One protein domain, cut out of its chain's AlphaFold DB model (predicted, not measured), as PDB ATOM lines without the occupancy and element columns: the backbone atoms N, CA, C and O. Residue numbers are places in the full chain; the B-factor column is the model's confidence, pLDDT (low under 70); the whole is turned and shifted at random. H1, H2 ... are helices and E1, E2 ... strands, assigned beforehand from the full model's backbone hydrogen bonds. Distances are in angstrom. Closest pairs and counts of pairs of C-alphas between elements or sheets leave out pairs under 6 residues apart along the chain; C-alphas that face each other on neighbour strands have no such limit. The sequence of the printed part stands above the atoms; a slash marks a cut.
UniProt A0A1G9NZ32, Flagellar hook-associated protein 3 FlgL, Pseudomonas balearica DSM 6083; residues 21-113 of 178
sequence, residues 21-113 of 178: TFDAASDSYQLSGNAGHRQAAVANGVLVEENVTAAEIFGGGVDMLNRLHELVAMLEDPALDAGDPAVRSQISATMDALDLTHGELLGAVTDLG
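Overview. This is residues 21 to 113 of the 178 residues of the protein "Flagellar hook-associated protein 3 FlgL" of Pseudomonas balearica DSM 6083 (UniProt A0A1G9NZ32). Picture a rod: the long helix H3 folds back beside H2 and H1 as a helical hairpin, and the small strand hairpin E1 E2 sits across H2 from H3. A second strand hairpin, E3 E4, makes one far end of the rod, and the loop between H2 and H3 makes the other. The printed part has 93 residues, in the order E1 E2 E3 E4 H1 H2 H3; it is mixed, helices and strands, each pair of strands antiparallel. It is loose, with a radius of gyration of the C-alphas of 18.0 A and spans of 65 by 29 by 14 A.

Arrangement. Start at E1, residues 21 to 23, which forms a hairpin with E2, residues 28 to 31; N 23 and O 28 are 2.8 A apart, within hydrogen-bond range. Next comes the hairpin of E3, residues 39 to 43, and E4, residues 46 to 49, with N 40 and O 48 at 2.9 A; E2 and E3 are apart. Then look at H1, residues 54 to 58, H2, residues 63 to 76, and H3, residues 85 to 113; each O i to N i+4 pair in them is within hydrogen-bond range. H2 and H3 touch, closest at the C-alphas of Met 64 and Ala 97, 5.0 A, opposite ways at 36 degrees, only just a steep tilt. H1 touches residues 101 to 108 of H3, closest at C-alphas 57 and 104, 5.2 A. The closest C-alphas of E2 and H2, Ser 28 and Asn 66, are 5.9 A apart.

Along the chain. Find C-alpha 21, where E1 begins, at (154.340, 132.111, 132.030). E3 is 12.1 A long and H2 19.8 A. H3 runs 42.0 A, from (132.683, 111.019, 139.411) to C-alpha 113 at (137.119, 142.836, 112.373).

Size, cuts and confidence. The C-alphas farthest apart, Asn 44 and Ala 79, are 64.8 A apart. Residues 76 to 86 stand free. The printed part has no cut and no long link, and no printed residue is under pLDDT 70.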
ATOM      1  N   THR A  21     153.174 132.897 131.610       96.50
ATOM      2  CA  THR A  21     154.340 132.111 132.030       96.50
ATOM      3  C   THR A  21     153.894 130.930 132.871       96.50
ATOM      4  O   THR A  21     152.931 131.046 133.620       96.50
ATOM      5  N   PHE A  22     154.608 129.815 132.776       96.88
ATOM      6  CA  PHE A  22     154.429 128.692 133.689       96.88
ATOM      7  C   PHE A  22     155.341 128.869 134.905       96.88
ATOM      8  O   PHE A  22     156.541 129.108 134.739       96.88
ATOM      9  N   ASP A  23     154.778 128.772 136.105       96.69
ATOM     10  CA  ASP A  23     155.513 128.783 137.363       96.69
ATOM     11  C   ASP A  23     155.672 127.352 137.878       96.69
ATOM     12  O   ASP A  23     154.718 126.706 138.305       96.69
ATOM     13  N   ALA A  24     156.912 126.864 137.855       95.88
ATOM     14  CA  ALA A  24     157.251 125.522 138.311       95.88
ATOM     15  C   ALA A  24     157.129 125.346 139.836       95.88
ATOM     16  O   ALA A  24     157.097 124.213 140.307       95.88
ATOM     17  N   ALA A  25     157.093 126.430 140.621       96.00
ATOM     18  CA  ALA A  25     156.913 126.337 142.068       96.00
ATOM     19  C   ALA A  25     155.450 126.071 142.446       96.00
ATOM     20  O   ALA A  25     155.191 125.340 143.402       96.00
ATOM     21  N   SER A  26     154.507 126.662 141.705       94.25
ATOM     22  CA  SER A  26     153.066 126.463 141.891       94.25
ATOM     23  C   SER A  26     152.454 125.420 140.951       94.25
ATOM     24  O   SER A  26     151.271 125.131 141.091       94.25
ATOM     25  N   ASP A  27     153.241 124.887 140.012       96.38
ATOM     26  CA  ASP A  27     152.810 123.987 138.933       96.38
ATOM     27  C   ASP A  27     151.614 124.540 138.137       96.38
ATOM     28  O   ASP A  27     150.650 123.842 137.834       96.38
ATOM     29  N   SER A  28     151.646 125.843 137.839       96.94
ATOM     30  CA  SER A  28     150.518 126.532 137.209       96.94
ATOM     31  C   SER A  28     150.943 127.650 136.262       96.94
ATOM     32  O   SER A  28     152.019 128.243 136.369       96.94
ATOM     33  N   TYR A  29     150.071 127.958 135.309       97.75
ATOM     34  CA  TYR A  29     150.187 129.117 134.438       97.75
ATOM     35  C   TYR A  29     149.746 130.386 135.172       97.75
ATOM     36  O   TYR A  29     148.758 130.400 135.906       97.75
ATOM     37  N   GLN A  30     150.471 131.474 134.923       97.00
ATOM     38  CA  GLN A  30     150.212 132.797 135.479       97.00
ATOM     39  C   GLN A  30     150.262 133.855 134.378       97.00
ATOM     40  O   GLN A  30     151.103 133.808 133.470       97.00
ATOM     41  N   LEU A  31     149.373 134.842 134.477       96.81
ATOM     42  CA  LEU A  31     149.412 136.018 133.622       96.81
ATOM     43  C   LEU A  31     150.588 136.917 134.040       96.81
ATOM     44  O   LEU A  31     150.632 137.433 135.152       96.81
ATOM     45  N   SER A  32     151.525 137.124 133.118       95.19
ATOM     46  CA  SER A  32     152.687 138.012 133.279       95.19
ATOM     47  C   SER A  32     152.533 139.346 132.530       95.19
ATOM     48  O   SER A  32     153.310 140.279 132.750       95.19
ATOM     49  N   GLY A  33     151.543 139.442 131.634       94.69
ATOM     50  CA  GLY A  33     151.149 140.669 130.935       94.69
ATOM     51  C   GLY A  33     150.115 141.503 131.701       94.69
ATOM     52  O   GLY A  33     149.838 141.267 132.873       94.69
ATOM     53  N   ASN A  34     149.521 142.485 131.021       95.31
ATOM     54  CA  ASN A  34     148.397 143.266 131.544       95.31
ATOM     55  C   ASN A  34     147.277 143.435 130.501       95.31
ATOM     56  O   ASN A  34     147.451 143.084 129.335       95.31
ATOM     57  N   ALA A  35     146.145 144.002 130.925       95.75
ATOM     58  CA  ALA A  35     145.008 144.358 130.066       95.75
ATOM     59  C   ALA A  35     145.163 145.751 129.413       95.75
ATOM     60  O   ALA A  35     144.187 146.439 129.139       95.75
ATOM     61  N   GLY A  36     146.398 146.240 129.263       95.75
ATOM     62  CA  GLY A  36     146.652 147.559 128.693       95.75
ATOM     63  C   GLY A  36     146.589 147.544 127.165       95.75
ATOM     64  O   GLY A  36     147.227 146.705 126.524       95.75
ATOM     65  N   HIS A  37     145.905 148.528 126.583       94.31
ATOM     66  CA  HIS A  37     145.879 148.745 125.137       94.31
ATOM     67  C   HIS A  37     146.867 149.827 124.711       94.31
ATOM     68  O   HIS A  37     147.087 150.823 125.405       94.31
ATOM     69  N   ARG A  38     147.462 149.624 123.541       91.75
ATOM     70  CA  ARG A  38     148.246 150.604 122.797       91.75
ATOM     71  C   ARG A  38     147.371 151.181 121.698       91.75
ATOM     72  O   ARG A  38     146.498 150.493 121.174       91.75
ATOM     73  N   GLN A  39     147.606 152.442 121.366       92.19
ATOM     74  CA  GLN A  39     146.803 153.178 120.400       92.19
ATOM     75  C   GLN A  39     147.700 153.844 119.361       92.19
ATOM     76  O   GLN A  39     148.722 154.432 119.716       92.19
ATOM     77  N   ALA A  40     147.262 153.808 118.104       90.62
ATOM     78  CA  ALA A  40     147.851 154.561 117.004       90.62
ATOM     79  C   ALA A  40     146.902 155.655 116.526       90.62
ATOM     80  O   ALA A  40     145.693 155.449 116.416       90.62
ATOM     81  N   ALA A  41     147.471 156.809 116.178       90.94
ATOM     82  CA  ALA A  41     146.754 157.840 115.445       90.94
ATOM     83  C   ALA A  41     146.655 157.461 113.965       90.94
ATOM     84  O   ALA A  41     147.670 157.231 113.311       90.94
ATOM     85  N   VAL A  42     145.430 157.421 113.445       87.38
ATOM     86  CA  VAL A  42     145.131 157.000 112.061       87.38
ATOM     87  C   VAL A  42     144.484 158.107 111.224       87.38
ATOM     88  O   VAL A  42     144.456 158.032 109.999       87.38
ATOM     89  N   ALA A  43     143.990 159.156 111.884       83.19
ATOM     90  CA  ALA A  43     143.552 160.411 111.283       83.19
ATOM     91  C   ALA A  43     143.640 161.537 112.328       83.19
ATOM     92  O   ALA A  43     143.938 161.290 113.501       83.19
ATOM     93  N   ASN A  44     143.372 162.781 111.924       83.56
ATOM     94  CA  ASN A  44     143.402 163.915 112.847       83.56
ATOM     95  C   ASN A  44     142.364 163.737 113.972       83.56
ATOM     96  O   ASN A  44     141.162 163.813 113.730       83.56
ATOM     97  N   GLY A  45     142.843 163.490 115.194       83.88
ATOM     98  CA  GLY A  45     142.001 163.254 116.369       83.88
ATOM     99  C   GLY A  45     141.381 161.854 116.467       83.88
ATOM    100  O   GLY A  45     140.568 161.637 117.361       83.88
ATOM    101  N   VAL A  46     141.753 160.907 115.595       86.56
ATOM    102  CA  VAL A  46     141.241 159.525 115.628       86.56
ATOM    103  C   VAL A  46     142.350 158.569 116.050       86.56
ATOM    104  O   VAL A  46     143.363 158.440 115.357       86.56
ATOM    105  N   LEU A  47     142.132 157.893 117.179       90.81
ATOM    106  CA  LEU A  47     142.997 156.844 117.714       90.81
ATOM    107  C   LEU A  47     142.320 155.479 117.543       90.81
ATOM    108  O   LEU A  47     141.117 155.360 117.769       90.81
ATOM    109  N   VAL A  48     143.089 154.459 117.170       91.50
ATOM    110  CA  VAL A  48     142.631 153.065 117.082       91.50
ATOM    111  C   VAL A  48     143.530 152.190 117.941       91.50
ATOM    112  O   VAL A  48     144.749 152.356 117.947       91.50
ATOM    113  N   GLU A  49     142.925 151.267 118.680       92.81
ATOM    114  CA  GLU A  49     143.649 150.294 119.490       92.81
ATOM    115  C   GLU A  49     144.337 149.234 118.624       92.81
ATOM    116  O   GLU A  49     143.717 148.598 117.770       92.81
ATOM    117  N   GLU A  50     145.620 149.002 118.886       88.62
ATOM    118  CA  GLU A  50     146.490 148.172 118.045       88.62
ATOM    119  C   GLU A  50     146.572 146.710 118.488       88.62
ATOM    120  O   GLU A  50     147.062 145.862 117.743       88.62
ATOM    121  N   ASN A  51     146.174 146.405 119.722       91.56
ATOM    122  CA  ASN A  51     146.388 145.091 120.312       91.56
ATOM    123  C   ASN A  51     145.151 144.545 121.021       91.56
ATOM    124  O   ASN A  51     144.290 145.288 121.492       91.56
ATOM    125  N   VAL A  52     145.171 143.220 121.130       94.69
ATOM    126  CA  VAL A  52     144.361 142.396 122.029       94.69
ATOM    127  C   VAL A  52     145.308 141.814 123.079       94.69
ATOM    128  O   VAL A  52     146.491 141.589 122.796       94.69
ATOM    129  N   THR A  53     144.830 141.582 124.296       95.94
ATOM    130  CA  THR A  53     145.643 141.081 125.408       95.94
ATOM    131  C   THR A  53     145.271 139.653 125.798       95.94
ATOM    132  O   THR A  53     144.130 139.215 125.676       95.94
ATOM    133  N   ALA A  54     146.245 138.904 126.320       96.12
ATOM    134  CA  ALA A  54     145.978 137.587 126.895       96.12
ATOM    135  C   ALA A  54     145.066 137.677 128.131       96.12
ATOM    136  O   ALA A  54     144.352 136.726 128.423       96.12
ATOM    137  N   ALA A  55     145.080 138.818 128.830       96.19
ATOM    138  CA  ALA A  55     144.230 139.072 129.986       96.19
ATOM    139  C   ALA A  55     142.739 139.081 129.619       96.19
ATOM    140  O   ALA A  55     141.928 138.582 130.392       96.19
ATOM    141  N   GLU A  56     142.389 139.619 128.448       95.44
ATOM    142  CA  GLU A  56     141.011 139.624 127.941       95.44
ATOM    143  C   GLU A  56     140.563 138.231 127.503       95.44
ATOM    144  O   GLU A  56     139.460 137.816 127.822       95.44
ATOM    145  N   ILE A  57     141.433 137.487 126.811       96.06
ATOM    146  CA  ILE A  57     141.071 136.176 126.252       96.06
ATOM    147  C   ILE A  57     141.019 135.092 127.334       96.06
ATOM    148  O   ILE A  57     140.096 134.288 127.365       96.06
ATOM    149  N   PHE A  58     142.035 135.031 128.199       95.94
ATOM    150  CA  PHE A  58     142.211 133.937 129.162       95.94
ATOM    151  C   PHE A  58     141.821 134.317 130.596       95.94
ATOM    152  O   PHE A  58     141.841 133.464 131.485       95.94
ATOM    153  N   GLY A  59     141.492 135.587 130.846       94.50
ATOM    154  CA  GLY A  59     141.265 136.109 132.189       94.50
ATOM    155  C   GLY A  59     142.551 136.251 133.012       94.50
ATOM    156  O   GLY A  59     143.630 135.777 132.649       94.50
ATOM    157  N   GLY A  60     142.441 136.904 134.172       92.94
ATOM    158  CA  GLY A  60     143.582 137.120 135.073       92.94
ATOM    159  C   GLY A  60     144.156 135.830 135.675       92.94
ATOM    160  O   GLY A  60     145.357 135.757 135.920       92.94
ATOM    161  N   GLY A  61     143.306 134.820 135.891       93.25
ATOM    162  CA  GLY A  61     143.690 133.520 136.455       93.25
ATOM    163  C   GLY A  61     144.174 132.496 135.430       93.25
ATOM    164  O   GLY A  61     144.651 131.437 135.827       93.25
ATOM    165  N   VAL A  62     144.064 132.798 134.127       96.56
ATOM    166  CA  VAL A  62     144.340 131.862 133.021       96.56
ATOM    167  C   VAL A  62     143.711 130.476 133.238       96.56
ATOM    168  O   VAL A  62     144.313 129.440 132.951       96.56
ATOM    169  N   ASP A  63     142.473 130.467 133.745       95.25
ATOM    170  CA  ASP A  63     141.792 129.284 134.290       95.25
ATOM    171  C   ASP A  63     141.688 128.139 133.281       95.25
ATOM    172  O   ASP A  63     141.838 126.979 133.648       95.25
ATOM    173  N   MET A  64     141.470 128.444 132.000       97.19
ATOM    174  CA  MET A  64     141.425 127.430 130.943       97.19
ATOM    175  C   MET A  64     142.754 126.677 130.810       97.19
ATOM    176  O   MET A  64     142.744 125.453 130.688       97.19
ATOM    177  N   LEU A  65     143.890 127.379 130.895       97.69
ATOM    178  CA  LEU A  65     145.212 126.753 130.821       97.69
ATOM    179  C   LEU A  65     145.479 125.900 132.060       97.69
ATOM    180  O   LEU A  65     145.949 124.771 131.935       97.69
ATOM    181  N   ASN A  66     145.137 126.418 133.241       97.75
ATOM    182  CA  ASN A  66     145.325 125.708 134.504       97.75
ATOM    183  C   ASN A  66     144.443 124.459 134.598       97.75
ATOM    184  O   ASN A  66     144.936 123.386 134.922       97.75
ATOM    185  N   ARG A  67     143.171 124.543 134.197       97.19
ATOM    186  CA  ARG A  67     142.267 123.383 134.158       97.19
ATOM    187  C   ARG A  67     142.715 122.324 133.163       97.19
ATOM    188  O   ARG A  67     142.638 121.138 133.466       97.19
ATOM    189  N   LEU A  68     143.192 122.739 131.987       97.69
ATOM    190  CA  LEU A  68     143.730 121.808 131.001       97.69
ATOM    191  C   LEU A  68     144.986 121.103 131.534       97.69
ATOM    192  O   LEU A  68     145.114 119.896 131.360       97.69
ATOM    193  N   HIS A  69     145.873 121.836 132.212       97.00
ATOM    194  CA  HIS A  69     147.062 121.281 132.869       97.00
ATOM    195  C   HIS A  69     146.695 120.266 133.955       97.00
ATOM    196  O   HIS A  69     147.169 119.134 133.924       97.00
ATOM    197  N   GLU A  70     145.774 120.629 134.849       96.56
ATOM    198  CA  GLU A  70     145.247 119.739 135.892       96.56
ATOM    199  C   GLU A  70     144.588 118.485 135.306       96.56
ATOM    200  O   GLU A  70     144.772 117.382 135.822       96.56
ATOM    201  N   LEU A  71     143.821 118.632 134.219       96.56
ATOM    202  CA  LEU A  71     143.181 117.506 133.546       96.56
ATOM    203  C   LEU A  71     144.219 116.564 132.929       96.56
ATOM    204  O   LEU A  71     144.079 115.352 133.056       96.56
ATOM    205  N   VAL A  72     145.258 117.096 132.280       96.19
ATOM    206  CA  VAL A  72     146.351 116.275 131.735       96.19
ATOM    207  C   VAL A  72     147.055 115.519 132.859       96.19
ATOM    208  O   VAL A  72     147.174 114.301 132.766       96.19
ATOM    209  N   ALA A  73     147.423 116.197 133.949       95.81
ATOM    210  CA  ALA A  73     148.068 115.564 135.097       95.81
ATOM    211  C   ALA A  73     147.201 114.450 135.715       95.81
ATOM    212  O   ALA A  73     147.704 113.374 136.032       95.81
ATOM    213  N   MET A  74     145.888 114.676 135.830       95.31
ATOM    214  CA  MET A  74     144.933 113.662 136.285       95.31
ATOM    215  C   MET A  74     144.900 112.446 135.349       95.31
ATOM    216  O   MET A  74     144.881 111.315 135.822       95.31
ATOM    217  N   LEU A  75     144.885 112.664 134.031       94.56
ATOM    218  CA  LEU A  75     144.822 111.591 133.032       94.56
ATOM    219  C   LEU A  75     146.134 110.808 132.889       94.56
ATOM    220  O   LEU A  75     146.108 109.667 132.426       94.56
ATOM    221  N   GLU A  76     147.263 111.401 133.267       95.81
ATOM    222  CA  GLU A  76     148.571 110.742 133.283       95.81
ATOM    223  C   GLU A  76     148.803 109.886 134.539       95.81
ATOM    224  O   GLU A  76     149.718 109.056 134.538       95.81
ATOM    225  N   ASP A  77     147.983 110.034 135.588       95.62
ATOM    226  CA  ASP A  77     148.111 109.246 136.815       95.62
ATOM    227  C   ASP A  77     147.811 107.753 136.545       95.62
ATOM    228  O   ASP A  77     146.673 107.386 136.236       95.62
ATOM    229  N   PRO A  78     148.795 106.842 136.693       94.31
ATOM    230  CA  PRO A  78     148.580 105.413 136.470       94.31
ATOM    231  C   PRO A  78     147.633 104.772 137.495       94.31
ATOM    232  O   PRO A  78     147.173 103.651 137.272       94.31
ATOM    233  N   ALA A  79     147.369 105.441 138.620       95.56
ATOM    234  CA  ALA A  79     146.428 105.004 139.644       95.56
ATOM    235  C   ALA A  79     145.010 105.568 139.443       95.56
ATOM    236  O   ALA A  79     144.137 105.296 140.271       95.56
ATOM    237  N   LEU A  80     144.768 106.328 138.367       95.50
ATOM    238  CA  LEU A  80     143.476 106.951 138.098       95.50
ATOM    239  C   LEU A  80     142.345 105.915 138.020       95.50
ATOM    240  O   LEU A  80     142.363 105.001 137.190       95.50
ATOM    241  N   ASP A  81     141.300 106.121 138.819       94.56
ATOM    242  CA  ASP A  81     140.027 105.428 138.645       94.56
ATOM    243  C   ASP A  81     139.133 106.210 137.675       94.56
ATOM    244  O   ASP A  81     138.499 107.202 138.032       94.56
ATOM    245  N   ALA A  82     139.036 105.740 136.430       89.75
ATOM    246  CA  ALA A  82     138.164 106.342 135.416       89.75
ATOM    247  C   ALA A  82     136.659 106.275 135.769       89.75
ATOM    248  O   ALA A  82     135.836 106.929 135.120       89.75
ATOM    249  N   GLY A  83     136.279 105.461 136.761       91.62
ATOM    250  CA  GLY A  83     134.928 105.395 137.307       91.62
ATOM    251  C   GLY A  83     134.603 106.509 138.306       91.62
ATOM    252  O   GLY A  83     133.419 106.714 138.588       91.62
ATOM    253  N   ASP A  84     135.605 107.236 138.809       94.81
ATOM    254  CA  ASP A  84     135.415 108.295 139.799       94.81
ATOM    255  C   ASP A  84     134.596 109.464 139.200       94.81
ATOM    256  O   ASP A  84     134.982 110.056 138.181       94.81
ATOM    257  N   PRO A  85     133.451 109.841 139.811       95.06
ATOM    258  CA  PRO A  85     132.683 111.019 139.411       95.06
ATOM    259  C   PRO A  85     133.505 112.316 139.330       95.06
ATOM    260  O   PRO A  85     133.163 113.189 138.526       95.06
ATOM    261  N   ALA A  86     134.585 112.444 140.108       93.44
ATOM    262  CA  ALA A  86     135.482 113.596 140.074       93.44
ATOM    263  C   ALA A  86     136.153 113.779 138.703       93.44
ATOM    264  O   ALA A  86     136.250 114.908 138.221       93.44
ATOM    265  N   VAL A  87     136.515 112.687 138.019       95.06
ATOM    266  CA  VAL A  87     137.127 112.732 136.678       95.06
ATOM    267  C   VAL A  87     136.159 113.344 135.672       95.06
ATOM    268  O   VAL A  87     136.507 114.253 134.918       95.06
ATOM    269  N   ARG A  88     134.896 112.902 135.696       95.25
ATOM    270  CA  ARG A  88     133.848 113.458 134.826       95.25
ATOM    271  C   ARG A  88     133.585 114.932 135.127       95.25
ATOM    272  O   ARG A  88     133.397 115.712 134.197       95.25
ATOM    273  N   SER A  89     133.594 115.307 136.406       96.31
ATOM    274  CA  SER A  89     133.438 116.701 136.827       96.31
ATOM    275  C   SER A  89     134.579 117.582 136.313       96.31
ATOM    276  O   SER A  89     134.313 118.671 135.813       96.31
ATOM    277  N   GLN A  90     135.833 117.119 136.391       96.19
ATOM    278  CA  GLN A  90     136.992 117.879 135.914       96.19
ATOM    279  C   GLN A  90     136.976 118.043 134.390       96.19
ATOM    280  O   GLN A  90     137.243 119.137 133.890       96.19
ATOM    281  N   ILE A  91     136.607 116.992 133.649       96.69
ATOM    282  CA  ILE A  91     136.432 117.070 132.191       96.69
ATOM    283  C   ILE A  91     135.367 118.115 131.846       96.69
ATOM    284  O   ILE A  91     135.643 119.007 131.048       96.69
ATOM    285  N   SER A  92     134.186 118.051 132.475       97.38
ATOM    286  CA  SER A  92     133.107 119.022 132.233       97.38
ATOM    287  C   SER A  92     133.564 120.449 132.520       97.38
ATOM    288  O   SER A  92     133.410 121.318 131.675       97.38
ATOM    289  N   ALA A  93     134.204 120.681 133.666       96.69
ATOM    290  CA  ALA A  93     134.659 122.015 134.040       96.69
ATOM    291  C   ALA A  93     135.780 122.542 133.123       96.69
ATOM    292  O   ALA A  93     135.900 123.749 132.912       96.69
ATOM    293  N   THR A  94     136.600 121.649 132.561       97.88
ATOM    294  CA  THR A  94     137.598 122.012 131.544       97.88
ATOM    295  C   THR A  94     136.921 122.390 130.229       97.88
ATOM    296  O   THR A  94     137.309 123.382 129.621       97.88
ATOM    297  N   MET A  95     135.884 121.655 129.809       98.00
ATOM    298  CA  MET A  95     135.083 122.005 128.629       98.00
ATOM    299  C   MET A  95     134.367 123.348 128.807       98.00
ATOM    300  O   MET A  95     134.445 124.186 127.918       98.00
ATOM    301  N   ASP A  96     133.786 123.611 129.980       97.81
ATOM    302  CA  ASP A  96     133.145 124.897 130.278       97.81
ATOM    303  C   ASP A  96     134.147 126.065 130.191       97.81
ATOM    304  O   ASP A  96     133.851 127.121 129.630       97.81
ATOM    305  N   ALA A  97     135.367 125.878 130.711       97.31
ATOM    306  CA  ALA A  97     136.423 126.885 130.626       97.31
ATOM    307  C   ALA A  97     136.940 127.086 129.190       97.31
ATOM    308  O   ALA A  97     137.278 128.211 128.805       97.31
ATOM    309  N   LEU A  98     136.992 126.014 128.392       97.81
ATOM    310  CA  LEU A  98     137.310 126.076 126.965       97.81
ATOM    311  C   LEU A  98     136.249 126.866 126.198       97.81
ATOM    312  O   LEU A  98     136.613 127.761 125.439       97.81
ATOM    313  N   ASP A  99     134.970 126.579 126.425       98.19
ATOM    314  CA  ASP A  99     133.855 127.258 125.762       98.19
ATOM    315  C   ASP A  99     133.814 128.748 126.122       98.19
ATOM    316  O   ASP A  99     133.657 129.593 125.239       98.19
ATOM    317  N   LEU A 100     134.048 129.089 127.395       97.50
ATOM    318  CA  LEU A 100     134.173 130.477 127.844       97.50
ATOM    319  C   LEU A 100     135.314 131.198 127.110       97.50
ATOM    320  O   LEU A 100     135.098 132.234 126.484       97.50
ATOM    321  N   THR A 101     136.519 130.623 127.137       97.88
ATOM    322  CA  THR A 101     137.712 131.202 126.493       97.88
ATOM    323  C   THR A 101     137.526 131.320 124.979       97.88
ATOM    324  O   THR A 101     137.982 132.279 124.356       97.88
ATOM    325  N   HIS A 102     136.841 130.355 124.364       97.69
ATOM    326  CA  HIS A 102     136.497 130.403 122.950       97.69
ATOM    327  C   HIS A 102     135.533 131.556 122.645       97.69
ATOM    328  O   HIS A 102     135.724 132.254 121.651       97.69
ATOM    329  N   GLY A 103     134.548 131.795 123.513       98.19
ATOM    330  CA  GLY A 103     133.662 132.956 123.441       98.19
ATOM    331  C   GLY A 103     134.424 134.282 123.485       98.19
ATOM    332  O   GLY A 103     134.229 135.118 122.601       98.19
ATOM    333  N   GLU A 104     135.342 134.444 124.440       97.50
ATOM    334  CA  GLU A 104     136.183 135.649 124.553       97.50
ATOM    335  C   GLU A 104     137.079 135.842 123.321       97.50
ATOM    336  O   GLU A 104     137.184 136.939 122.770       97.50
ATOM    337  N   LEU A 105     137.668 134.757 122.808       96.94
ATOM    338  CA  LEU A 105     138.461 134.788 121.579       96.94
ATOM    339  C   LEU A 105     137.622 135.219 120.364       96.94
ATOM    340  O   LEU A 105     138.065 136.056 119.578       96.94
ATOM    341  N   LEU A 106     136.412 134.679 120.198       98.00
ATOM    342  CA  LEU A 106     135.502 135.088 119.122       98.00
ATOM    343  C   LEU A 106     135.067 136.552 119.265       98.00
ATOM    344  O   LEU A 106     134.957 137.256 118.256       98.00
ATOM    345  N   GLY A 107     134.864 137.021 120.498       97.38
ATOM    346  CA  GLY A 107     134.616 138.429 120.803       97.38
ATOM    347  C   GLY A 107     135.770 139.314 120.339       97.38
ATOM    348  O   GLY A 107     135.557 140.246 119.563       97.38
ATOM    349  N   ALA A 108     137.002 138.961 120.709       95.75
ATOM    350  CA  ALA A 108     138.202 139.684 120.297       95.75
ATOM    351  C   ALA A 108     138.413 139.686 118.770       95.75
ATOM    352  O   ALA A 108     138.786 140.708 118.194       95.75
ATOM    353  N   VAL A 109     138.144 138.568 118.086       96.25
ATOM    354  CA  VAL A 109     138.203 138.489 116.613       96.25
ATOM    355  C   VAL A 109     137.138 139.379 115.968       96.25
ATOM    356  O   VAL A 109     137.417 140.051 114.974       96.25
ATOM    357  N   THR A 110     135.931 139.409 116.532       97.19
ATOM    358  CA  THR A 110     134.841 140.265 116.047       97.19
ATOM    359  C   THR A 110     135.196 141.741 116.192       97.19
ATOM    360  O   THR A 110     135.041 142.508 115.240       97.19
ATOM    361  N   ASP A 111     135.730 142.131 117.349       95.00
ATOM    362  CA  ASP A 111     136.176 143.497 117.600       95.00
ATOM    363  C   ASP A 111     137.321 143.905 116.658       95.00
ATOM    364  O   ASP A 111     137.258 144.958 116.019       95.00
ATOM    365  N   LEU A 112     138.307 143.024 116.448       95.12
ATOM    366  CA  LEU A 112     139.377 143.239 115.471       95.12
ATOM    367  C   LEU A 112     138.833 143.423 114.044       95.12
ATOM    368  O   LEU A 112     139.308 144.297 113.315       95.12
ATOM    369  N   GLY A 113     137.817 142.653 113.649       95.94
ATOM    370  CA  GLY A 113     137.119 142.836 112.373       95.94
ATOM    371  C   GLY A 113     136.434 144.204 112.268       95.94
ATOM    372  O   GLY A 113     136.513 144.862 111.228       95.94
TER     373      GLY A 113